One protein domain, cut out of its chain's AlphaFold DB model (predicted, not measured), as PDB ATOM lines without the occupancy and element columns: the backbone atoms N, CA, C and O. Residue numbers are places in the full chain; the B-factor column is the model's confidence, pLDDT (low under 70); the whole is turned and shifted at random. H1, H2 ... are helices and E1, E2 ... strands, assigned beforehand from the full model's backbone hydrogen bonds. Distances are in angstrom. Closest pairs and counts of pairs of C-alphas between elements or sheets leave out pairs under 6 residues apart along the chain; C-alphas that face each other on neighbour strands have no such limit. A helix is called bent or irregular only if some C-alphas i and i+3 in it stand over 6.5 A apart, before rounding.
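Overview. This is residues 2 to 169 of the 174 residues of an uncharacterized protein of Citromicrobium sp. RCC1897 (UniProt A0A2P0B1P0). Two long helices, H4 and H8, cross in the middle of the domain, and further helices pack on both sides of this pair. On one side H1 and H2 pack on H4, with H3 folded back along H2; on the other side H5 and H6 pack on H8, and the kinked H7 covers parts of both of them; a small two-stranded ribbon of E1 and E2 sits near the end of H8, and residues 47 to 53 of the long loop between H3 and H4 stand free. The printed part has 168 residues, with eight named helices and two named strands in the order H1 H2 H3 H4 E1 H5 H6 H7 H8 E2, and the sheet E1 - E2 is antiparallel. The class is mostly helix, with 104 residues in helices and 6 in strands, and the helix packing is mostly crossed. The whole is compact and rounded, with a radius of gyration of the C-alphas of 15.7 A and spans of 45 by 38 by 33 A.

Along the chain. The sheet is made of E1, residues 79 to 81, and E2, residues 166 to 168, which ends with C-alpha 168 at (160.988, 208.616, 173.284). The longest helix is H4, residues 56 to 74, 28.3 A from C-alpha 56 at (129.315, 204.031, 159.237) to C-alpha 74 at (148.086, 217.760, 175.373). H8 holds residues 146 to 161 and is 22.6 A long. H7, residues 119 to 135, is 24.7 A long and irregular: C-alphas 131 and 134 are 7.4 A apart, and it has a kink of 51 degrees near residue 129. The shorter helices are H1, residues 2 to 12, which begins with C-alpha 2 at (132.623, 215.046, 157.008), H2, residues 14 to 22, H3, residues 28 to 38, H5, residues 92 to 102, and H6, residues 104 to 113.

Arrangement. E1 and E2 are antiparallel, with 138 degrees between their directions; N 80 and O 167 are 2.8 A apart and N 167 and O 80 are 2.9 A apart, both within hydrogen-bond range. The closest C-alphas of E1 and H8, those of Pro 81 and Thr 161, are 5.4 A apart. H4 and H8 are the hubs, touching three helices each. They touch each other at a steep tilt of 44 degrees, the same way, closest at the C-alphas of Gly 61 and Met 151, 3.9 A. H1 touches H4, with the C-alphas of Gly 6 and Val 63 at 4.4 A. H2 touches H4 at residues 60 to 67 alone, closest at Ser 17 and Val 63, with C-alphas 6.3 A apart. H2 and H3 form a helical hairpin at a shallow tilt of 23 degrees, closest at the C-alphas of Phe 20 and Ala 33, 4.8 A. H5 touches H8, with the C-alphas of Ala 96 and Leu 153 at 4.9 A. H6 touches residues 150 to 157 of H8 alone, closest at the C-alphas of Ala 107 and Leu 153, 6.6 A. H6 and H7 form another helical hairpin at a shallow tilt of 13 degrees, made by residues 121 to 128 of H7 alone, closest at the C-alphas of Leu 110 and Arg 124, 6.4 A. H7 touches H5 with residues 132 to 135 alone, closest at the C-alphas of Phe 95 and Cys 135, 5.4 A. H3 and H5 are apart, for instance, and so are H1 and H7. Every O i to N i+4 pair is within hydrogen-bond range in H2, H5, H6 and H8; the counts are 5 of 7 in H1, 6 of 7 in H3, 13 of 15 in H4 and 7 of 13 in H7.

Size, cuts and confidence. The two C-alphas farthest apart, those of Thr 41 and Leu 169, are 45.9 A from each other. The printed part has no cut. The link from H3 to H4, residues 39 to 55, is long. The mean pLDDT of the printed part is 86.8, and 20 residues are under 70: residues 40 to 42, 47 to 54, 139 to 143, 164 to 166 and 169.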
ATOM      1  N   LEU A   2     131.992 216.081 156.156       75.81
ATOM      2  CA  LEU A   2     132.623 215.046 157.008       75.81
ATOM      3  C   LEU A   2     133.795 215.593 157.850       75.81
ATOM      4  O   LEU A   2     133.881 215.330 159.041       75.81
ATOM      5  N   ARG A   3     134.611 216.481 157.261       78.31
ATOM      6  CA  ARG A   3     135.726 217.171 157.938       78.31
ATOM      7  C   ARG A   3     135.363 217.922 159.236       78.31
ATOM      8  O   ARG A   3     136.229 218.122 160.071       78.31
ATOM      9  N   GLN A   4     134.131 218.426 159.365       84.62
ATOM     10  CA  GLN A   4     133.686 219.187 160.549       84.62
ATOM     11  C   GLN A   4     132.967 218.296 161.564       84.62
ATOM     12  O   GLN A   4     132.878 218.651 162.736       84.62
ATOM     13  N   LEU A   5     132.480 217.138 161.111       88.19
ATOM     14  CA  LEU A   5     131.746 216.195 161.940       88.19
ATOM     15  C   LEU A   5     132.641 215.630 163.046       88.19
ATOM     16  O   LEU A   5     132.257 215.677 164.210       88.19
ATOM     17  N   GLY A   6     133.849 215.182 162.687       90.06
ATOM     18  CA  GLY A   6     134.831 214.619 163.617       90.06
ATOM     19  C   GLY A   6     135.126 215.520 164.820       90.06
ATOM     20  O   GLY A   6     134.802 215.135 165.942       90.06
ATOM     21  N   PRO A   7     135.651 216.744 164.614       90.50
ATOM     22  CA  PRO A   7     135.913 217.678 165.708       90.50
ATOM     23  C   PRO A   7     134.667 218.014 166.537       90.50
ATOM     24  O   PRO A   7     134.743 218.093 167.759       90.50
ATOM     25  N   CYS A   8     133.495 218.174 165.908       92.38
ATOM     26  CA  CYS A   8     132.276 218.455 166.663       92.38
ATOM     27  C   CYS A   8     131.887 217.290 167.579       92.38
ATOM     28  O   CYS A   8     131.564 217.525 168.745       92.38
ATOM     29  N   LEU A   9     131.908 216.057 167.066       92.44
ATOM     30  CA  LEU A   9     131.575 214.865 167.843       92.44
ATOM     31  C   LEU A   9     132.598 214.641 168.964       92.44
ATOM     32  O   LEU A   9     132.190 214.471 170.110       92.44
ATOM     33  N   ALA A  10     133.894 214.778 168.672       92.50
ATOM     34  CA  ALA A  10     134.963 214.651 169.661       92.50
ATOM     35  C   ALA A  10     134.810 215.630 170.839       92.50
ATOM     36  O   ALA A  10     134.947 215.227 171.993       92.50
ATOM     37  N   SER A  11     134.470 216.899 170.572       92.25
ATOM     38  CA  SER A  11     134.328 217.907 171.633       92.25
ATOM     39  C   SER A  11     132.987 217.855 172.369       92.25
ATOM     40  O   SER A  11     132.913 218.256 173.523       92.25
ATOM     41  N   ASN A  12     131.906 217.415 171.716       91.81
ATOM     42  CA  ASN A  12     130.545 217.611 172.248       91.81
ATOM     43  C   ASN A  12     129.793 216.329 172.561       91.81
ATOM     44  O   ASN A  12     128.744 216.373 173.199       91.81
ATOM     45  N   LYS A  13     130.306 215.202 172.081       93.12
ATOM     46  CA  LYS A  13     129.765 213.866 172.306       93.12
ATOM     47  C   LYS A  13     130.894 212.893 172.653       93.12
ATOM     48  O   LYS A  13     130.798 211.726 172.291       93.12
ATOM     49  N   ARG A  14     131.931 213.368 173.361       94.44
ATOM     50  CA  ARG A  14     133.176 212.631 173.634       94.44
ATOM     51  C   ARG A  14     132.923 211.188 174.060       94.44
ATOM     52  O   ARG A  14     133.324 210.286 173.342       94.44
ATOM     53  N   ASP A  15     132.189 210.962 175.144       95.56
ATOM     54  CA  ASP A  15     131.975 209.607 175.672       95.56
ATOM     55  C   ASP A  15     131.249 208.692 174.679       95.56
ATOM     56  O   ASP A  15     131.583 207.518 174.550       95.56
ATOM     57  N   ARG A  16     130.297 209.231 173.905       95.12
ATOM     58  CA  ARG A  16     129.603 208.466 172.855       95.12
ATOM     59  C   ARG A  16     130.515 208.183 171.663       95.12
ATOM     60  O   ARG A  16     130.435 207.115 171.071       95.12
ATOM     61  N   SER A  17     131.382 209.129 171.314       96.12
ATOM     62  CA  SER A  17     132.412 208.957 170.292       96.12
ATOM     63  C   SER A  17     133.424 207.886 170.689       96.12
ATOM     64  O   SER A  17     133.757 207.046 169.862       96.12
ATOM     65  N   ILE A  18     133.847 207.868 171.955       96.75
ATOM     66  CA  ILE A  18     134.709 206.824 172.513       96.75
ATOM     67  C   ILE A  18     133.994 205.472 172.463       96.75
ATOM     68  O   ILE A  18     134.538 204.526 171.908       96.75
ATOM     69  N   ALA A  19     132.752 205.397 172.952       96.38
ATOM     70  CA  ALA A  19     131.964 204.165 172.931       96.38
ATOM     71  C   ALA A  19     131.764 203.608 171.511       96.38
ATOM     72  O   ALA A  19     131.763 202.396 171.318       96.38
ATOM     73  N   PHE A  20     131.621 204.480 170.510       95.88
ATOM     74  CA  PHE A  20     131.532 204.067 169.112       95.88
ATOM     75  C   PHE A  20     132.833 203.437 168.601       95.88
ATOM     76  O   PHE A  20     132.773 202.402 167.941       95.88
ATOM     77  N   LEU A  21     133.994 204.002 168.946       96.19
ATOM     78  CA  LEU A  21     135.293 203.425 168.580       96.19
ATOM     79  C   LEU A  21     135.658 202.183 169.409       96.19
ATOM     80  O   LEU A  21     136.373 201.319 168.917       96.19
ATOM     81  N   ASP A  22     135.133 202.042 170.624       95.94
ATOM     82  CA  ASP A  22     135.346 200.847 171.456       95.94
ATOM     83  C   ASP A  22     134.447 199.670 171.046       95.94
ATOM     84  O   ASP A  22     134.729 198.518 171.376       95.94
ATOM     85  N   ALA A  23     133.369 199.935 170.303       96.12
ATOM     86  CA  ALA A  23     132.508 198.886 169.786       96.12
ATOM     87  C   ALA A  23     133.205 198.093 168.657       96.12
ATOM     88  O   ALA A  23     133.790 198.716 167.761       96.12
ATOM     89  N   PRO A  24     133.102 196.745 168.642       93.94
ATOM     90  CA  PRO A  24     133.683 195.926 167.581       93.94
ATOM     91  C   PRO A  24     133.130 196.305 166.205       93.94
ATOM     92  O   PRO A  24     131.918 196.461 166.050       93.94
ATOM     93  N   ILE A  25     134.001 196.423 165.206       89.25
ATOM     94  CA  ILE A  25     133.617 196.755 163.826       89.25
ATOM     95  C   ILE A  25     132.607 195.729 163.291       89.25
ATOM     96  O   ILE A  25     132.729 194.535 163.559       89.25
ATOM     97  N   ASP A  26     131.606 196.209 162.549       88.38
ATOM     98  CA  ASP A  26     130.545 195.407 161.926       88.38
ATOM     99  C   ASP A  26     129.685 194.608 162.927       88.38
ATOM    100  O   ASP A  26     129.062 193.600 162.585       88.38
ATOM    101  N   SER A  27     129.596 195.085 164.173       92.69
ATOM    102  CA  SER A  27     128.792 194.464 165.231       92.69
ATOM    103  C   SER A  27     127.473 195.202 165.515       92.69
ATOM    104  O   SER A  27     127.333 196.398 165.234       92.69
ATOM    105  N   PRO A  28     126.490 194.535 166.155       94.75
ATOM    106  CA  PRO A  28     125.297 195.205 166.675       94.75
ATOM    107  C   PRO A  28     125.616 196.314 167.688       94.75
ATOM    108  O   PRO A  28     124.905 197.316 167.747       94.75
ATOM    109  N   GLN A  29     126.686 196.157 168.474       96.12
ATOM    110  CA  GLN A  29     127.127 197.161 169.443       96.12
ATOM    111  C   GLN A  29     127.602 198.431 168.736       96.12
ATOM    112  O   GLN A  29     127.279 199.535 169.168       96.12
ATOM    113  N   GLU A  30     128.314 198.280 167.619       94.25
ATOM    114  CA  GLU A  30     128.749 199.411 166.806       94.25
ATOM    115  C   GLU A  30     127.553 200.143 166.188       94.25
ATOM    116  O   GLU A  30     127.509 201.372 166.212       94.25
ATOM    117  N   ALA A  31     126.560 199.407 165.682       91.25
ATOM    118  CA  ALA A  31     125.332 200.004 165.164       91.25
ATOM    119  C   ALA A  31     124.597 200.819 166.243       91.25
ATOM    120  O   ALA A  31     124.256 201.977 166.007       91.25
ATOM    121  N   ALA A  32     124.438 200.266 167.448       92.44
ATOM    122  CA  ALA A  32     123.807 200.970 168.563       92.44
ATOM    123  C   ALA A  32     124.602 202.215 169.002       92.44
ATOM    124  O   ALA A  32     124.019 203.267 169.275       92.44
ATOM    125  N   ALA A  33     125.934 202.127 169.047       94.12
ATOM    126  CA  ALA A  33     126.786 203.262 169.394       94.12
ATOM    127  C   ALA A  33     126.762 204.358 168.314       94.12
ATOM    128  O   ALA A  33     126.729 205.546 168.641       94.12
ATOM    129  N   PHE A  34     126.704 203.972 167.036       91.81
ATOM    130  CA  PHE A  34     126.490 204.893 165.923       91.81
ATOM    131  C   PHE A  34     125.156 205.633 166.064       91.81
ATOM    132  O   PHE A  34     125.124 206.862 165.983       91.81
ATOM    133  N   ASP A  35     124.068 204.915 166.343       89.19
ATOM    134  CA  ASP A  35     122.752 205.524 166.541       89.19
ATOM    135  C   ASP A  35     122.763 206.489 167.735       89.19
ATOM    136  O   ASP A  35     122.230 207.594 167.641       89.19
ATOM    137  N   ALA A  36     123.460 206.163 168.826       89.75
ATOM    138  CA  ALA A  36     123.593 207.047 169.989       89.75
ATOM    139  C   ALA A  36     124.321 208.377 169.687       89.75
ATOM    140  O   ALA A  36     124.091 209.391 170.370       89.75
ATOM    141  N   LEU A  37     125.178 208.424 168.658       88.50
ATOM    142  CA  LEU A  37     125.781 209.678 168.191       88.50
ATOM    143  C   LEU A  37     124.727 210.610 167.589       88.50
ATOM    144  O   LEU A  37     124.826 211.829 167.776       88.50
ATOM    145  N   PHE A  38     123.712 210.058 166.917       84.94
ATOM    146  CA  PHE A  38     122.790 210.800 166.054       84.94
ATOM    147  C   PHE A  38     121.323 210.816 166.489       84.94
ATOM    148  O   PHE A  38     120.589 211.661 165.994       84.94
ATOM    149  N   GLY A  39     120.917 209.974 167.436       72.31
ATOM    150  CA  GLY A  39     119.519 209.754 167.823       72.31
ATOM    151  C   GLY A  39     118.821 210.914 168.542       72.31
ATOM    152  O   GLY A  39     117.627 210.826 168.808       72.31
ATOM    153  N   ASP A  40     119.526 212.009 168.839       69.38
ATOM    154  CA  ASP A  40     118.910 213.209 169.408       69.38
ATOM    155  C   ASP A  40     118.285 214.055 168.281       69.38
ATOM    156  O   ASP A  40     118.965 214.401 167.312       69.38
ATOM    157  N   THR A  41     117.017 214.453 168.431       61.06
ATOM    158  CA  THR A  41     116.241 215.215 167.425       61.06
ATOM    159  C   THR A  41     116.853 216.571 167.050       61.06
ATOM    160  O   THR A  41     116.556 217.107 165.986       61.06
ATOM    161  N   THR A  42     117.753 217.108 167.879       63.81
ATOM    162  CA  THR A  42     118.547 218.314 167.608       63.81
ATOM    163  C   THR A  42     120.038 218.015 167.755       63.81
ATOM    164  O   THR A  42     120.696 218.439 168.711       63.81
ATOM    165  N   ASN A  43     120.614 217.253 166.829       71.25
ATOM    166  CA  ASN A  43     122.051 217.021 166.863       71.25
ATOM    167  C   ASN A  43     122.816 218.255 166.353       71.25
ATOM    168  O   ASN A  43     122.943 218.488 165.153       71.25
ATOM    169  N   ARG A  44     123.398 219.018 167.284       80.31
ATOM    170  CA  ARG A  44     124.257 220.189 167.016       80.31
ATOM    171  C   ARG A  44     125.458 219.922 166.099       80.31
ATOM    172  O   ARG A  44     126.002 220.871 165.548       80.31
ATOM    173  N   CYS A  45     125.888 218.670 165.954       85.56
ATOM    174  CA  CYS A  45     126.953 218.277 165.030       85.56
ATOM    175  C   CYS A  45     126.428 217.909 163.638       85.56
ATOM    176  O   CYS A  45     127.214 217.790 162.703       85.56
ATOM    177  N   MET A  46     125.107 217.789 163.497       76.19
ATOM    178  CA  MET A  46     124.389 217.480 162.261       76.19
ATOM    179  C   MET A  46     123.411 218.590 161.853       76.19
ATOM    180  O   MET A  46     122.587 218.340 160.991       76.19
ATOM    181  N   GLN A  47     123.483 219.790 162.448       64.31
ATOM    182  CA  GLN A  47     122.537 220.924 162.320       64.31
ATOM    183  C   GLN A  47     121.647 220.926 161.054       64.31
ATOM    184  O   GLN A  47     120.436 220.812 161.174       64.31
ATOM    185  N   ASN A  48     122.238 221.007 159.853       54.00
ATOM    186  CA  ASN A  48     121.522 221.055 158.561       54.00
ATOM    187  C   ASN A  48     121.698 219.784 157.710       54.00
ATOM    188  O   ASN A  48     121.600 219.817 156.484       54.00
ATOM    189  N   PHE A  49     122.069 218.672 158.330       57.50
ATOM    190  CA  PHE A  49     122.598 217.502 157.656       57.50
ATOM    191  C   PHE A  49     121.685 216.294 157.868       57.50
ATOM    192  O   PHE A  49     121.670 215.670 158.924       57.50
ATOM    193  N   VAL A  50     120.969 215.933 156.805       52.53
ATOM    194  CA  VAL A  50     120.277 214.649 156.660       52.53
ATOM    195  C   VAL A  50     120.881 213.967 155.434       52.53
ATOM    196  O   VAL A  50     120.305 213.978 154.350       52.53
ATOM    197  N   SER A  51     122.110 213.453 155.543       56.72
ATOM    198  CA  SER A  51     122.647 212.621 154.462       56.72
ATOM    199  C   SER A  51     122.178 211.191 154.651       56.72
ATOM    200  O   SER A  51     122.560 210.528 155.611       56.72
ATOM    201  N   ALA A  52     121.435 210.694 153.666       50.38
ATOM    202  CA  ALA A  52     121.106 209.279 153.520       50.38
ATOM    203  C   ALA A  52     122.339 208.389 153.223       50.38
ATOM    204  O   ALA A  52     122.190 207.197 152.976       50.38
ATOM    205  N   THR A  53     123.551 208.956 153.182       58.97
ATOM    206  CA  THR A  53     124.762 208.331 152.623       58.97
ATOM    207  C   THR A  53     125.965 208.351 153.566       58.97
ATOM    208  O   THR A  53     127.080 208.054 153.132       58.97
ATOM    209  N   LEU A  54     125.787 208.680 154.854       67.81
ATOM    210  CA  LEU A  54     126.862 208.473 155.828       67.81
ATOM    211  C   LEU A  54     127.145 206.979 155.973       67.81
ATOM    212  O   LEU A  54     126.417 206.248 156.639       67.81
ATOM    213  N   VAL A  55     128.243 206.541 155.369       81.56
ATOM    214  CA  VAL A  55     128.779 205.205 155.603       81.56
ATOM    215  C   VAL A  55     129.338 205.170 157.025       81.56
ATOM    216  O   VAL A  55     130.179 206.000 157.379       81.56
ATOM    217  N   ARG A  56     128.891 204.204 157.836       87.56
ATOM    218  CA  ARG A  56     129.315 204.031 159.237       87.56
ATOM    219  C   ARG A  56     130.837 204.044 159.389       87.56
ATOM    220  O   ARG A  56     131.353 204.790 160.213       87.56
ATOM    221  N   ALA A  57     131.541 203.325 158.515       86.38
ATOM    222  CA  ALA A  57     133.003 203.281 158.483       86.38
ATOM    223  C   ALA A  57     133.656 204.666 158.295       86.38
ATOM    224  O   ALA A  57     134.689 204.958 158.893       86.38
ATOM    225  N   TRP A  58     133.056 205.561 157.502       88.81
ATOM    226  CA  TRP A  58     133.575 206.924 157.344       88.81
ATOM    227  C   TRP A  58     133.311 207.778 158.577       88.81
ATOM    228  O   TRP A  58     134.172 208.563 158.962       88.81
ATOM    229  N   VAL A  59     132.147 207.621 159.214       91.00
ATOM    230  CA  VAL A  59     131.870 208.297 160.491       91.00
ATOM    231  C   VAL A  59     132.861 207.843 161.557       91.00
ATOM    232  O   VAL A  59     133.379 208.678 162.290       91.00
ATOM    233  N   ARG A  60     133.170 206.545 161.596       93.50
ATOM    234  CA  ARG A  60     134.157 205.953 162.503       93.50
ATOM    235  C   ARG A  60     135.519 206.620 162.354       93.50
ATOM    236  O   ARG A  60     136.018 207.206 163.311       93.50
ATOM    237  N   GLY A  61     136.040 206.677 161.131       93.88
ATOM    238  CA  GLY A  61     137.320 207.328 160.869       93.88
ATOM    239  C   GLY A  61     137.340 208.832 161.157       93.88
ATOM    240  O   GLY A  61     138.326 209.326 161.697       93.88
ATOM    241  N   VAL A  62     136.268 209.589 160.872       93.69
ATOM    242  CA  VAL A  62     136.263 211.031 161.211       93.69
ATOM    243  C   VAL A  62     136.114 211.281 162.709       93.69
ATOM    244  O   VAL A  62     136.682 212.249 163.210       93.69
ATOM    245  N   VAL A  63     135.374 210.434 163.433       95.31
ATOM    246  CA  VAL A  63     135.303 210.483 164.901       95.31
ATOM    247  C   VAL A  63     136.683 210.210 165.490       95.31
ATOM    248  O   VAL A  63     137.139 210.984 166.330       95.31
ATOM    249  N   ALA A  64     137.370 209.183 164.988       97.06
ATOM    250  CA  ALA A  64     138.737 208.881 165.379       97.06
ATOM    251  C   ALA A  64     139.706 210.026 165.077       97.06
ATOM    252  O   ALA A  64     140.448 210.435 165.960       97.06
ATOM    253  N   GLU A  65     139.653 210.615 163.879       96.44
ATOM    254  CA  GLU A  65     140.485 211.772 163.529       96.44
ATOM    255  C   GLU A  65     140.245 212.950 164.486       96.44
ATOM    256  O   GLU A  65     141.192 213.616 164.904       96.44
ATOM    257  N   GLY A  66     138.983 213.210 164.844       95.56
ATOM    258  CA  GLY A  66     138.620 214.256 165.798       95.56
ATOM    259  C   GLY A  66     139.179 213.998 167.196       95.56
ATOM    260  O   GLY A  66     139.763 214.903 167.787       95.56
ATOM    261  N   LEU A  67     139.023 212.775 167.707       96.50
ATOM    262  CA  LEU A  67     139.520 212.385 169.027       96.50
ATOM    263  C   LEU A  67     141.052 212.325 169.080       96.50
ATOM    264  O   LEU A  67     141.631 212.777 170.060       96.50
ATOM    265  N   PHE A  68     141.712 211.843 168.024       95.69
ATOM    266  CA  PHE A  68     143.170 211.855 167.904       95.69
ATOM    267  C   PHE A  68     143.720 213.281 167.950       95.69
ATOM    268  O   PHE A  68     144.597 213.585 168.752       95.69
ATOM    269  N   LYS A  69     143.169 214.188 167.131       94.62
ATOM    270  CA  LYS A  69     143.589 215.598 167.110       94.62
ATOM    271  C   LYS A  69     143.368 216.301 168.440       94.62
ATOM    272  O   LYS A  69     144.077 217.253 168.738       94.62
ATOM    273  N   ASP A  70     142.357 215.890 169.194       94.06
ATOM    274  CA  ASP A  70     142.116 216.397 170.538       94.06
ATOM    275  C   ASP A  70     143.147 215.844 171.533       94.06
ATOM    276  O   ASP A  70     143.788 216.626 172.223       94.06
ATOM    277  N   ALA A  71     143.398 214.530 171.520       92.69
ATOM    278  CA  ALA A  71     144.397 213.880 172.372       92.69
ATOM    279  C   ALA A  71     145.824 214.410 172.142       92.69
ATOM    280  O   ALA A  71     146.579 214.583 173.094       92.69
ATOM    281  N   MET A  72     146.186 214.718 170.893       91.75
ATOM    282  CA  MET A  72     147.520 215.225 170.559       91.75
ATOM    283  C   MET A  72     147.783 216.667 171.006       91.75
ATOM    284  O   MET A  72     148.943 217.074 171.019       91.75
ATOM    285  N   ARG A  73     146.756 217.448 171.383       91.00
ATOM    286  CA  ARG A  73     146.948 218.824 171.888       91.00
ATOM    287  C   ARG A  73     147.725 218.864 173.194       91.00
ATOM    288  O   ARG A  73     148.512 219.781 173.389       91.00
ATOM    289  N   ASP A  74     147.491 217.871 174.042       86.88
ATOM    290  CA  ASP A  74     148.086 217.760 175.373       86.88
ATOM    291  C   ASP A  74     149.169 216.665 175.421       86.88
ATOM    292  O   ASP A  74     149.621 216.273 176.499       86.88
ATOM    293  N   TRP A  75     149.576 216.131 174.262       88.88
ATOM    294  CA  TRP A  75     150.555 215.050 174.196       88.88
ATOM    295  C   TRP A  75     151.974 215.572 174.467       88.88
ATOM    296  O   TRP A  75     152.355 216.584 173.878       88.88
ATOM    297  N   PRO A  76     152.786 214.899 175.307       87.62
ATOM    298  CA  PRO A  76     154.125 215.379 175.633       87.62
ATOM    299  C   PRO A  76     155.039 215.464 174.407       87.62
ATOM    300  O   PRO A  76     155.206 214.487 173.665       87.62
ATOM    301  N   ASP A  77     155.688 216.615 174.239       84.50
ATOM    302  CA  ASP A  77     156.667 216.840 173.178       84.50
ATOM    303  C   ASP A  77     157.798 215.800 173.214       84.50
ATOM    304  O   ASP A  77     158.232 215.338 174.270       84.50
ATOM    305  N   GLY A  78     158.266 215.401 172.031       82.81
ATOM    306  CA  GLY A  78     159.353 214.428 171.876       82.81
ATOM    307  C   GLY A  78     158.997 212.976 172.213       82.81
ATOM    308  O   GLY A  78     159.867 212.099 172.165       82.81
ATOM    309  N   THR A  79     157.724 212.695 172.498       86.19
ATOM    310  CA  THR A  79     157.237 211.339 172.755       86.19
ATOM    311  C   THR A  79     156.274 210.858 171.677       86.19
ATOM    312  O   THR A  79     155.591 211.647 171.022       86.19
ATOM    313  N   VAL A  80     156.201 209.541 171.516       85.69
ATOM    314  CA  VAL A  80     155.167 208.858 170.737       85.69
ATOM    315  C   VAL A  80     154.409 207.880 171.631       85.69
ATOM    316  O   VAL A  80     154.996 207.353 172.581       85.69
ATOM    317  N   PRO A  81     153.119 207.631 171.363       86.94
ATOM    318  CA  PRO A  81     152.378 206.611 172.089       86.94
ATOM    319  C   PRO A  81     152.951 205.213 171.854       86.94
ATOM    320  O   PRO A  81     153.544 204.937 170.811       86.94
ATOM    321  N   ALA A  82     152.733 204.313 172.809       82.81
ATOM    322  CA  ALA A  82     153.069 202.908 172.669       82.81
ATOM    323  C   ALA A  82     152.075 202.292 171.694       82.81
ATOM    324  O   ALA A  82     150.868 202.257 171.948       82.81
ATOM    325  N   ILE A  83     152.594 201.813 170.572       84.50
ATOM    326  CA  ILE A  83     151.784 201.205 169.529       84.50
ATOM    327  C   ILE A  83     152.090 199.715 169.516       84.50
ATOM    328  O   ILE A  83     153.241 199.306 169.389       84.50
ATOM    329  N   GLU A  84     151.046 198.911 169.668       82.56
ATOM    330  CA  GLU A  84     151.138 197.463 169.543       82.56
ATOM    331  C   GLU A  84     150.992 197.077 168.068       82.56
ATOM    332  O   GLU A  84     150.007 197.438 167.413       82.56
ATOM    333  N   GLU A  85     151.975 196.346 167.542       84.19
ATOM    334  CA  GLU A  85     151.870 195.753 166.210       84.19
ATOM    335  C   GLU A  85     150.860 194.594 166.219       84.19
ATOM    336  O   GLU A  85     150.836 193.796 167.159       84.19
ATOM    337  N   PRO A  86     150.016 194.468 165.181       88.06
ATOM    338  CA  PRO A  86     149.109 193.336 165.073       88.06
ATOM    339  C   PRO A  86     149.879 192.044 164.757       88.06
ATOM    340  O   PRO A  86     150.786 192.042 163.929       88.06
ATOM    341  N   GLU A  87     149.456 190.918 165.339       86.69
ATOM    342  CA  GLU A  87     150.060 189.596 165.081       86.69
ATOM    343  C   GLU A  87     149.935 189.144 163.614       86.69
ATOM    344  O   GLU A  87     150.747 188.366 163.116       86.69
ATOM    345  N   SER A  88     148.894 189.606 162.916       88.75
ATOM    346  CA  SER A  88     148.665 189.323 161.500       88.75
ATOM    347  C   SER A  88     147.907 190.461 160.819       88.75
ATOM    348  O   SER A  88     147.197 191.231 161.468       88.75
ATOM    349  N   ILE A  89     148.058 190.567 159.495       89.88
ATOM    350  CA  ILE A  89     147.441 191.622 158.686       89.88
ATOM    351  C   ILE A  89     146.399 191.009 157.751       89.88
ATOM    352  O   ILE A  89     146.737 190.520 156.673       89.88
ATOM    353  N   ALA A  90     145.130 191.041 158.163       88.19
ATOM    354  CA  ALA A  90     144.007 190.476 157.410       88.19
ATOM    355  C   ALA A  90     143.005 191.539 156.924       88.19
ATOM    356  O   ALA A  90     142.207 191.285 156.021       88.19
ATOM    357  N   SER A  91     143.042 192.736 157.504       88.50
ATOM    358  CA  SER A  91     142.103 193.825 157.245       88.50
ATOM    359  C   SER A  91     142.811 195.165 157.040       88.50
ATOM    360  O   SER A  91     143.995 195.333 157.336       88.50
ATOM    361  N   ILE A  92     142.060 196.167 156.573       90.06
ATOM    362  CA  ILE A  92     142.566 197.544 156.486       90.06
ATOM    363  C   ILE A  92     142.885 198.142 157.868       90.06
ATOM    364  O   ILE A  92     143.756 199.002 157.977       90.06
ATOM    365  N   HIS A  93     142.215 197.676 158.925       90.69
ATOM    366  CA  HIS A  93     142.483 198.110 160.295       90.69
ATOM    367  C   HIS A  93     143.787 197.502 160.821       90.69
ATOM    368  O   HIS A  93     144.552 198.191 161.488       90.69
ATOM    369  N   ASP A  94     144.100 196.254 160.465       91.44
ATOM    370  CA  ASP A  94     145.401 195.646 160.779       91.44
ATOM    371  C   ASP A  94     146.525 196.345 160.022       91.44
ATOM    372  O   ASP A  94     147.542 196.698 160.613       91.44
ATOM    373  N   PHE A  95     146.307 196.622 158.732       93.38
ATOM    374  CA  PHE A  95     147.230 197.416 157.923       93.38
ATOM    375  C   PHE A  95     147.534 198.756 158.603       93.38
ATOM    376  O   PHE A  95     148.696 199.120 158.759       93.38
ATOM    377  N   ALA A  96     146.498 199.471 159.049       94.50
ATOM    378  CA  ALA A  96     146.665 200.764 159.695       94.50
ATOM    379  C   ALA A  96     147.403 200.664 161.035       94.50
ATOM    380  O   ALA A  96     148.274 201.488 161.297       94.50
ATOM    381  N   ARG A  97     147.102 199.652 161.861       94.12
ATOM    382  CA  ARG A  97     147.814 199.408 163.127       94.12
ATOM    383  C   ARG A  97     149.292 199.103 162.899       94.12
ATOM    384  O   ARG A  97     150.132 199.735 163.527       94.12
ATOM    385  N   CYS A  98     149.600 198.216 161.951       95.06
ATOM    386  CA  CYS A  98     150.976 197.939 161.539       95.06
ATOM    387  C   CYS A  98     151.681 199.218 161.072       95.06
ATOM    388  O   CYS A  98     152.772 199.534 161.536       95.06
ATOM    389  N   TYR A  99     151.045 199.996 160.191       95.69
ATOM    390  CA  TYR A  99     151.684 201.180 159.625       95.69
ATOM    391  C   TYR A  99     151.935 202.268 160.671       95.69
ATOM    392  O   TYR A  99     152.999 202.875 160.677       95.69
ATOM    393  N   VAL A 100     150.986 202.497 161.582       95.56
ATOM    394  CA  VAL A 100     151.164 203.451 162.685       95.56
ATOM    395  C   VAL A 100     152.290 203.011 163.620       95.56
ATOM    396  O   VAL A 100     153.029 203.871 164.089       95.56
ATOM    397  N   ALA A 101     152.454 201.709 163.865       93.12
ATOM    398  CA  ALA A 101     153.550 201.193 164.683       93.12
ATOM    399  C   ALA A 101     154.923 201.396 164.025       93.12
ATOM    400  O   ALA A 101     155.885 201.756 164.699       93.12
ATOM    401  N   GLN A 102     154.991 201.212 162.705       92.88
ATOM    402  CA  GLN A 102     156.212 201.375 161.915       92.88
ATOM    403  C   GLN A 102     156.591 202.848 161.707       92.88
ATOM    404  O   GLN A 102     157.761 203.208 161.826       92.88
ATOM    405  N   ASP A 103     155.618 203.708 161.392       94.00
ATOM    406  CA  ASP A 103     155.847 205.118 161.069       94.00
ATOM    407  C   ASP A 103     154.714 206.022 161.586       94.00
ATOM    408  O   ASP A 103     153.906 206.599 160.844       94.00
ATOM    409  N   PHE A 104     154.667 206.163 162.914       93.62
ATOM    410  CA  PHE A 104     153.722 207.047 163.597       93.62
ATOM    411  C   PHE A 104     153.802 208.487 163.074       93.62
ATOM    412  O   PHE A 104     152.771 209.136 162.903       93.62
ATOM    413  N   ALA A 105     155.012 208.994 162.807       93.38
ATOM    414  CA  ALA A 105     155.225 210.372 162.377       93.38
ATOM    415  C   ALA A 105     154.620 210.633 160.990       93.38
ATOM    416  O   ALA A 105     153.920 211.631 160.803       93.38
ATOM    417  N   ALA A 106     154.816 209.726 160.030       95.19
ATOM    418  CA  ALA A 106     154.221 209.851 158.706       95.19
ATOM    419  C   ALA A 106     152.691 209.743 158.743       95.19
ATOM    420  O   ALA A 106     151.999 210.560 158.122       95.19
ATOM    421  N   ALA A 107     152.156 208.782 159.506       96.69
ATOM    422  CA  ALA A 107     150.717 208.617 159.688       96.69
ATOM    423  C   ALA A 107     150.088 209.852 160.357       96.69
ATOM    424  O   ALA A 107     149.091 210.389 159.865       96.69
ATOM    425  N   ARG A 108     150.702 210.354 161.435       95.56
ATOM    426  CA  ARG A 108     150.305 211.594 162.115       95.56
ATOM    427  C   ARG A 108     150.329 212.780 161.154       95.56
ATOM    428  O   ARG A 108     149.333 213.496 161.064       95.56
ATOM    429  N   GLY A 109     151.410 212.945 160.390       95.19
ATOM    430  CA  GLY A 109     151.561 214.023 159.412       95.19
ATOM    431  C   GLY A 109     150.458 214.011 158.350       95.19
ATOM    432  O   GLY A 109     149.891 215.055 158.038       95.19
ATOM    433  N   LEU A 110     150.040 212.836 157.856       95.75
ATOM    434  CA  LEU A 110     148.879 212.745 156.960       95.75
ATOM    435  C   LEU A 110     147.621 213.356 157.600       95.75
ATOM    436  O   LEU A 110     146.870 214.070 156.931       95.75
ATOM    437  N   ILE A 111     147.367 213.080 158.876       95.50
ATOM    438  CA  ILE A 111     146.155 213.518 159.571       95.50
ATOM    439  C   ILE A 111     146.205 215.001 159.962       95.50
ATOM    440  O   ILE A 111     145.207 215.714 159.784       95.50
ATOM    441  N   GLU A 112     147.336 215.471 160.482       93.81
ATOM    442  CA  GLU A 112     147.505 216.834 160.999       93.81
ATOM    443  C   GLU A 112     147.786 217.866 159.900       93.81
ATOM    444  O   GLU A 112     147.234 218.967 159.949       93.81
ATOM    445  N   GLU A 113     148.567 217.511 158.878       94.19
ATOM    446  CA  GLU A 113     149.037 218.459 157.856       94.19
ATOM    447  C   GLU A 113     148.130 218.503 156.621       94.19
ATOM    448  O   GLU A 113     148.212 219.423 155.803       94.19
ATOM    449  N   THR A 114     147.227 217.528 156.469       94.00
ATOM    450  CA  THR A 114     146.306 217.470 155.328       94.00
ATOM    451  C   THR A 114     144.842 217.456 155.751       94.00
ATOM    452  O   THR A 114     144.479 217.223 156.908       94.00
ATOM    453  N   ARG A 115     143.968 217.741 154.784       88.00
ATOM    454  CA  ARG A 115     142.526 217.853 154.986       88.00
ATOM    455  C   ARG A 115     141.803 216.810 154.152       88.00
ATOM    456  O   ARG A 115     142.094 216.648 152.973       88.00
ATOM    457  N   LEU A 116     140.812 216.178 154.770       84.75
ATOM    458  CA  LEU A 116     139.938 215.200 154.135       84.75
ATOM    459  C   LEU A 116     139.323 215.733 152.826       84.75
ATOM    460  O   LEU A 116     138.549 216.695 152.851       84.75
ATOM    461  N   GLY A 117     139.607 215.055 151.719       81.25
ATOM    462  CA  GLY A 117     139.131 215.345 150.369       81.25
ATOM    463  C   GLY A 117     139.939 216.399 149.605       81.25
ATOM    464  O   GLY A 117     139.629 216.647 148.438       81.25
ATOM    465  N   ASP A 118     140.956 217.015 150.217       87.75
ATOM    466  CA  ASP A 118     141.755 218.053 149.564       87.75
ATOM    467  C   ASP A 118     142.885 217.444 148.712       87.75
ATOM    468  O   ASP A 118     143.363 216.332 148.937       87.75
ATOM    469  N   LYS A 119     143.378 218.202 147.722       88.31
ATOM    470  CA  LYS A 119     144.474 217.754 146.836       88.31
ATOM    471  C   LYS A 119     145.762 217.410 147.597       88.31
ATOM    472  O   LYS A 119     146.515 216.556 147.135       88.31
ATOM    473  N   SER A 120     146.007 218.064 148.735       90.00
ATOM    474  CA  SER A 120     147.163 217.789 149.595       90.00
ATOM    475  C   SER A 120     147.097 216.404 150.236       90.00
ATOM    476  O   SER A 120     148.134 215.763 150.363       90.00
ATOM    477  N   GLU A 121     145.901 215.898 150.559       90.44
ATOM    478  CA  GLU A 121     145.728 214.528 151.056       90.44
ATOM    479  C   GLU A 121     146.172 213.521 149.994       90.44
ATOM    480  O   GLU A 121     146.938 212.609 150.285       90.44
ATOM    481  N   LEU A 122     145.736 213.706 148.743       90.69
ATOM    482  CA  LEU A 122     146.105 212.801 147.655       90.69
ATOM    483  C   LEU A 122     147.608 212.842 147.352       90.69
ATOM    484  O   LEU A 122     148.193 211.802 147.059       90.69
ATOM    485  N   ALA A 123     148.225 214.025 147.407       92.31
ATOM    486  CA  ALA A 123     149.669 214.168 147.249       92.31
ATOM    487  C   ALA A 123     150.419 213.429 148.366       92.31
ATOM    488  O   ALA A 123     151.214 212.540 148.071       92.31
ATOM    489  N   ARG A 124     150.064 213.691 149.630       94.50
ATOM    490  CA  ARG A 124     150.672 213.027 150.788       94.50
ATOM    491  C   ARG A 124     150.475 211.515 150.746       94.50
ATOM    492  O   ARG A 124     151.418 210.768 150.950       94.50
ATOM    493  N   MET A 125     149.284 211.039 150.393       92.25
ATOM    494  CA  MET A 125     149.009 209.606 150.268       92.25
ATOM    495  C   MET A 125     149.900 208.927 149.216       92.25
ATOM    496  O   MET A 125     150.335 207.798 149.418       92.25
ATOM    497  N   ARG A 126     150.193 209.604 148.097       91.38
ATOM    498  CA  ARG A 126     151.110 209.082 147.068       91.38
ATOM    499  C   ARG A 126     152.553 209.012 147.553       91.38
ATOM    500  O   ARG A 126     153.258 208.099 147.144       91.38
ATOM    501  N   GLU A 127     152.974 209.943 148.403       93.75
ATOM    502  CA  GLU A 127     154.293 209.909 149.047       93.75
ATOM    503  C   GLU A 127     154.408 208.750 150.040       93.75
ATOM    504  O   GLU A 127     155.450 208.109 150.107       93.75
ATOM    505  N   LEU A 128     153.331 208.457 150.780       93.44
ATOM    506  CA  LEU A 128     153.314 207.369 151.759       93.44
ATOM    507  C   LEU A 128     153.191 205.986 151.111       93.44
ATOM    508  O   LEU A 128     153.751 205.024 151.627       93.44
ATOM    509  N   ALA A 129     152.500 205.870 149.974       91.25
ATOM    510  CA  ALA A 129     152.178 204.583 149.357       91.25
ATOM    511  C   ALA A 129     153.369 203.612 149.170       91.25
ATOM    512  O   ALA A 129     153.202 202.428 149.468       91.25
ATOM    513  N   PRO A 130     154.573 204.051 148.748       91.44
ATOM    514  CA  PRO A 130     155.743 203.174 148.653       91.44
ATOM    515  C   PRO A 130     156.179 202.553 149.990       91.44
ATOM    516  O   PRO A 130     156.771 201.479 149.997       91.44
ATOM    517  N   THR A 131     155.874 203.201 151.118       93.81
ATOM    518  CA  THR A 131     156.248 202.746 152.470       93.81
ATOM    519  C   THR A 131     155.272 201.724 153.057       93.81
ATOM    520  O   THR A 131     155.559 201.118 154.081       93.81
ATOM    521  N   PHE A 132     154.136 201.473 152.398       91.38
ATOM    522  CA  PHE A 132     153.110 200.547 152.890       91.38
ATOM    523  C   PHE A 132     153.502 199.074 152.783       91.38
ATOM    524  O   PHE A 132     152.927 198.253 153.492       91.38
ATOM    525  N   GLY A 133     154.462 198.735 151.915       89.06
ATOM    526  CA  GLY A 133     154.841 197.360 151.565       89.06
ATOM    527  C   GLY A 133     154.949 196.380 152.746       89.06
ATOM    528  O   GLY A 133     154.300 195.337 152.684       89.06
ATOM    529  N   PRO A 134     155.687 196.701 153.827       90.12
ATOM    530  CA  PRO A 134     155.832 195.819 154.991       90.12
ATOM    531  C   PRO A 134     154.514 195.490 155.701       90.12
ATOM    532  O   PRO A 134     154.369 194.408 156.260       90.12
ATOM    533  N   CYS A 135     153.545 196.405 155.640       91.62
ATOM    534  CA  CYS A 135     152.238 196.262 156.268       91.62
ATOM    535  C   CYS A 135     151.142 195.821 155.291       91.62
ATOM    536  O   CYS A 135     149.976 195.756 155.673       91.62
ATOM    537  N   MET A 136     151.466 195.553 154.022       87.25
ATOM    538  CA  MET A 136     150.452 195.173 153.043       87.25
ATOM    539  C   MET A 136     149.892 193.774 153.349       87.25
ATOM    540  O   MET A 136     150.660 192.816 153.451       87.25
ATOM    541  N   PRO A 137     148.559 193.616 153.428       77.19
ATOM    542  CA  PRO A 137     147.940 192.313 153.642       77.19
ATOM    543  C   PRO A 137     148.233 191.371 152.465       77.19
ATOM    544  O   PRO A 137     147.868 191.652 151.317       77.19
ATOM    545  N   GLN A 138     148.884 190.239 152.745       73.00
ATOM    546  CA  GLN A 138     149.249 189.256 151.723       73.00
ATOM    547  C   GLN A 138     148.003 188.620 151.085       73.00
ATOM    548  O   GLN A 138     147.033 188.295 151.763       73.00
ATOM    549  N   GLY A 139     148.025 188.434 149.761       62.59
ATOM    550  CA  GLY A 139     146.982 187.701 149.029       62.59
ATOM    551  C   GLY A 139     145.622 188.405 148.906       62.59
ATOM    552  O   GLY A 139     144.688 187.821 148.360       62.59
ATOM    553  N   SER A 140     145.492 189.648 149.371       55.50
ATOM    554  CA  SER A 140     144.217 190.366 149.377       55.50
ATOM    555  C   SER A 140     144.114 191.384 148.230       55.50
ATOM    556  O   SER A 140     145.030 192.163 147.976       55.50
ATOM    557  N   GLN A 141     142.971 191.416 147.534       58.09
ATOM    558  CA  GLN A 141     142.628 192.468 146.561       58.09
ATOM    559  C   GLN A 141     142.053 193.711 147.264       58.09
ATOM    560  O   GLN A 141     141.102 194.325 146.773       58.09
ATOM    561  N   ILE A 142     142.552 194.068 148.455       60.72
ATOM    562  CA  ILE A 142     142.020 195.225 149.177       60.72
ATOM    563  C   ILE A 142     142.341 196.475 148.361       60.72
ATOM    564  O   ILE A 142     143.485 196.913 148.256       60.72
ATOM    565  N   ALA A 143     141.301 197.066 147.774       67.44
ATOM    566  CA  ALA A 143     141.400 198.354 147.119       67.44
ATOM    567  C   ALA A 143     141.637 199.427 148.190       67.44
ATOM    568  O   ALA A 143     140.698 199.952 148.796       67.44
ATOM    569  N   LEU A 144     142.909 199.755 148.412       75.81
ATOM    570  CA  LEU A 144     143.349 200.835 149.284       75.81
ATOM    571  C   LEU A 144     143.003 202.188 148.649       75.81
ATOM    572  O   LEU A 144     143.813 202.851 148.003       75.81
ATOM    573  N   LYS A 145     141.739 202.590 148.799       86.12
ATOM    574  CA  LYS A 145     141.284 203.933 148.437       86.12
ATOM    575  C   LYS A 145     141.812 204.930 149.477       86.12
ATOM    576  O   LYS A 145     141.692 204.635 150.666       86.12
ATOM    577  N   PRO A 146     142.287 206.125 149.074       88.69
ATOM    578  CA  PRO A 146     142.861 207.109 149.998       88.69
ATOM    579  C   PRO A 146     141.977 207.414 151.213       88.69
ATOM    580  O   PRO A 146     142.451 207.384 152.342       88.69
ATOM    581  N   MET A 147     140.671 207.589 150.983       87.88
ATOM    582  CA  MET A 147     139.685 207.801 152.046       87.88
ATOM    583  C   MET A 147     139.708 206.672 153.085       87.88
ATOM    584  O   MET A 147     139.794 206.934 154.277       87.88
ATOM    585  N   ASN A 148     139.667 205.413 152.643       88.94
ATOM    586  CA  ASN A 148     139.626 204.264 153.547       88.94
ATOM    587  C   ASN A 148     140.934 204.137 154.339       88.94
ATOM    588  O   ASN A 148     140.891 203.873 155.536       88.94
ATOM    589  N   ILE A 149     142.076 204.381 153.686       92.38
ATOM    590  CA  ILE A 149     143.387 204.399 154.344       92.38
ATOM    591  C   ILE A 149     143.414 205.471 155.429       92.38
ATOM    592  O   ILE A 149     143.741 205.170 156.570       92.38
ATOM    593  N   ARG A 150     143.024 206.710 155.104       94.75
ATOM    594  CA  ARG A 150     143.013 207.805 156.076       94.75
ATOM    595  C   ARG A 150     142.129 207.479 157.276       94.75
ATOM    596  O   ARG A 150     142.549 207.704 158.404       94.75
ATOM    597  N   MET A 151     140.924 206.963 157.038       93.69
ATOM    598  CA  MET A 151     139.994 206.610 158.113       93.69
ATOM    599  C   MET A 151     140.566 205.513 159.019       93.69
ATOM    600  O   MET A 151     140.511 205.654 160.237       93.69
ATOM    601  N   ALA A 152     141.169 204.470 158.441       94.25
ATOM    602  CA  ALA A 152     141.797 203.402 159.214       94.25
ATOM    603  C   ALA A 152     143.026 203.900 159.999       94.25
ATOM    604  O   ALA A 152     143.179 203.570 161.173       94.25
ATOM    605  N   LEU A 153     143.871 204.742 159.387       96.44
ATOM    606  CA  LEU A 153     145.025 205.356 160.052       96.44
ATOM    607  C   LEU A 153     144.606 206.282 161.194       96.44
ATOM    608  O   LEU A 153     145.213 206.238 162.256       96.44
ATOM    609  N   ALA A 154     143.560 207.087 161.003       96.88
ATOM    610  CA  ALA A 154     143.033 207.956 162.050       96.88
ATOM    611  C   ALA A 154     142.568 207.157 163.278       96.88
ATOM    612  O   ALA A 154     142.833 207.558 164.410       96.88
ATOM    613  N   GLU A 155     141.912 206.016 163.059       96.00
ATOM    614  CA  GLU A 155     141.493 205.107 164.128       96.00
ATOM    615  C   GLU A 155     142.679 204.453 164.837       96.00
ATOM    616  O   GLU A 155     142.760 204.521 166.063       96.00
ATOM    617  N   ALA A 156     143.643 203.912 164.091       95.50
ATOM    618  CA  ALA A 156     144.858 203.342 164.672       95.50
ATOM    619  C   ALA A 156     145.654 204.375 165.493       95.50
ATOM    620  O   ALA A 156     146.080 204.080 166.609       95.50
ATOM    621  N   LEU A 157     145.793 205.605 164.986       96.19
ATOM    622  CA  LEU A 157     146.435 206.717 165.692       96.19
ATOM    623  C   LEU A 157     145.700 207.078 166.985       96.19
ATOM    624  O   LEU A 157     146.333 207.248 168.024       96.19
ATOM    625  N   TYR A 158     144.369 207.167 166.952       95.62
ATOM    626  CA  TYR A 158     143.590 207.419 168.160       95.62
ATOM    627  C   TYR A 158     143.790 206.313 169.205       95.62
ATOM    628  O   TYR A 158     144.077 206.615 170.363       95.62
ATOM    629  N   HIS A 159     143.695 205.040 168.817       93.56
ATOM    630  CA  HIS A 159     143.914 203.937 169.756       93.56
ATOM    631  C   HIS A 159     145.326 203.946 170.344       93.56
ATOM    632  O   HIS A 159     145.467 203.729 171.546       93.56
ATOM    633  N   ALA A 160     146.344 204.291 169.550       92.44
ATOM    634  CA  ALA A 160     147.706 204.456 170.045       92.44
ATOM    635  C   ALA A 160     147.772 205.477 171.195       92.44
ATOM    636  O   ALA A 160     148.345 205.183 172.238       92.44
ATOM    637  N   THR A 161     147.101 206.631 171.077       91.44
ATOM    638  CA  THR A 161     147.081 207.651 172.150       91.44
ATOM    639  C   THR A 161     146.423 207.192 173.457       91.44
ATOM    640  O   THR A 161     146.596 207.837 174.489       91.44
ATOM    641  N   ARG A 162     145.679 206.079 173.452       88.69
ATOM    642  CA  ARG A 162     145.046 205.516 174.657       88.69
ATOM    643  C   ARG A 162     145.912 204.507 175.399       88.69
ATOM    644  O   ARG A 162     145.554 204.143 176.517       88.69
ATOM    645  N   ASN A 163     147.029 204.089 174.812       80.00
ATOM    646  CA  ASN A 163     148.021 203.248 175.461       80.00
ATOM    647  C   ASN A 163     149.111 204.161 176.050       80.00
ATOM    648  O   ASN A 163     149.969 204.649 175.312       80.00
ATOM    649  N   PRO A 164     149.104 204.431 177.372       59.81
ATOM    650  CA  PRO A 164     149.872 205.520 177.992       59.81
ATOM    651  C   PRO A 164     151.393 205.296 178.034       59.81
ATOM    652  O   PRO A 164     152.111 206.088 178.643       59.81
ATOM    653  N   GLY A 165     151.913 204.230 177.422       68.38
ATOM    654  CA  GLY A 165     153.352 204.026 177.310       68.38
ATOM    655  C   GLY A 165     153.954 205.057 176.360       68.38
ATOM    656  O   GLY A 165     153.921 204.871 175.158       68.38
ATOM    657  N   ALA A 166     154.500 206.157 176.860       69.94
ATOM    658  CA  ALA A 166     155.220 207.096 176.008       69.94
ATOM    659  C   ALA A 166     156.619 206.536 175.690       69.94
ATOM    660  O   ALA A 166     157.441 206.359 176.592       69.94
ATOM    661  N   ALA A 167     156.906 206.269 174.416       72.56
ATOM    662  CA  ALA A 167     158.258 205.985 173.944       72.56
ATOM    663  C   ALA A 167     158.921 207.287 173.470       72.56
ATOM    664  O   ALA A 167     158.278 208.154 172.877       72.56
ATOM    665  N   ARG A 168     160.218 207.450 173.741       70.38
ATOM    666  CA  ARG A 168     160.988 208.616 173.284       70.38
ATOM    667  C   ARG A 168     161.400 208.404 171.825       70.38
ATOM    668  O   ARG A 168     161.825 207.305 171.472       70.38
ATOM    669  N   LEU A 169     161.294 209.436 170.988       60.59
ATOM    670  CA  LEU A 169     161.741 209.342 169.594       60.59
ATOM    671  C   LEU A 169     163.263 209.082 169.531       60.59
ATOM    672  O   LEU A 169     164.019 209.789 170.204       60.59
TER     673      LEU A 169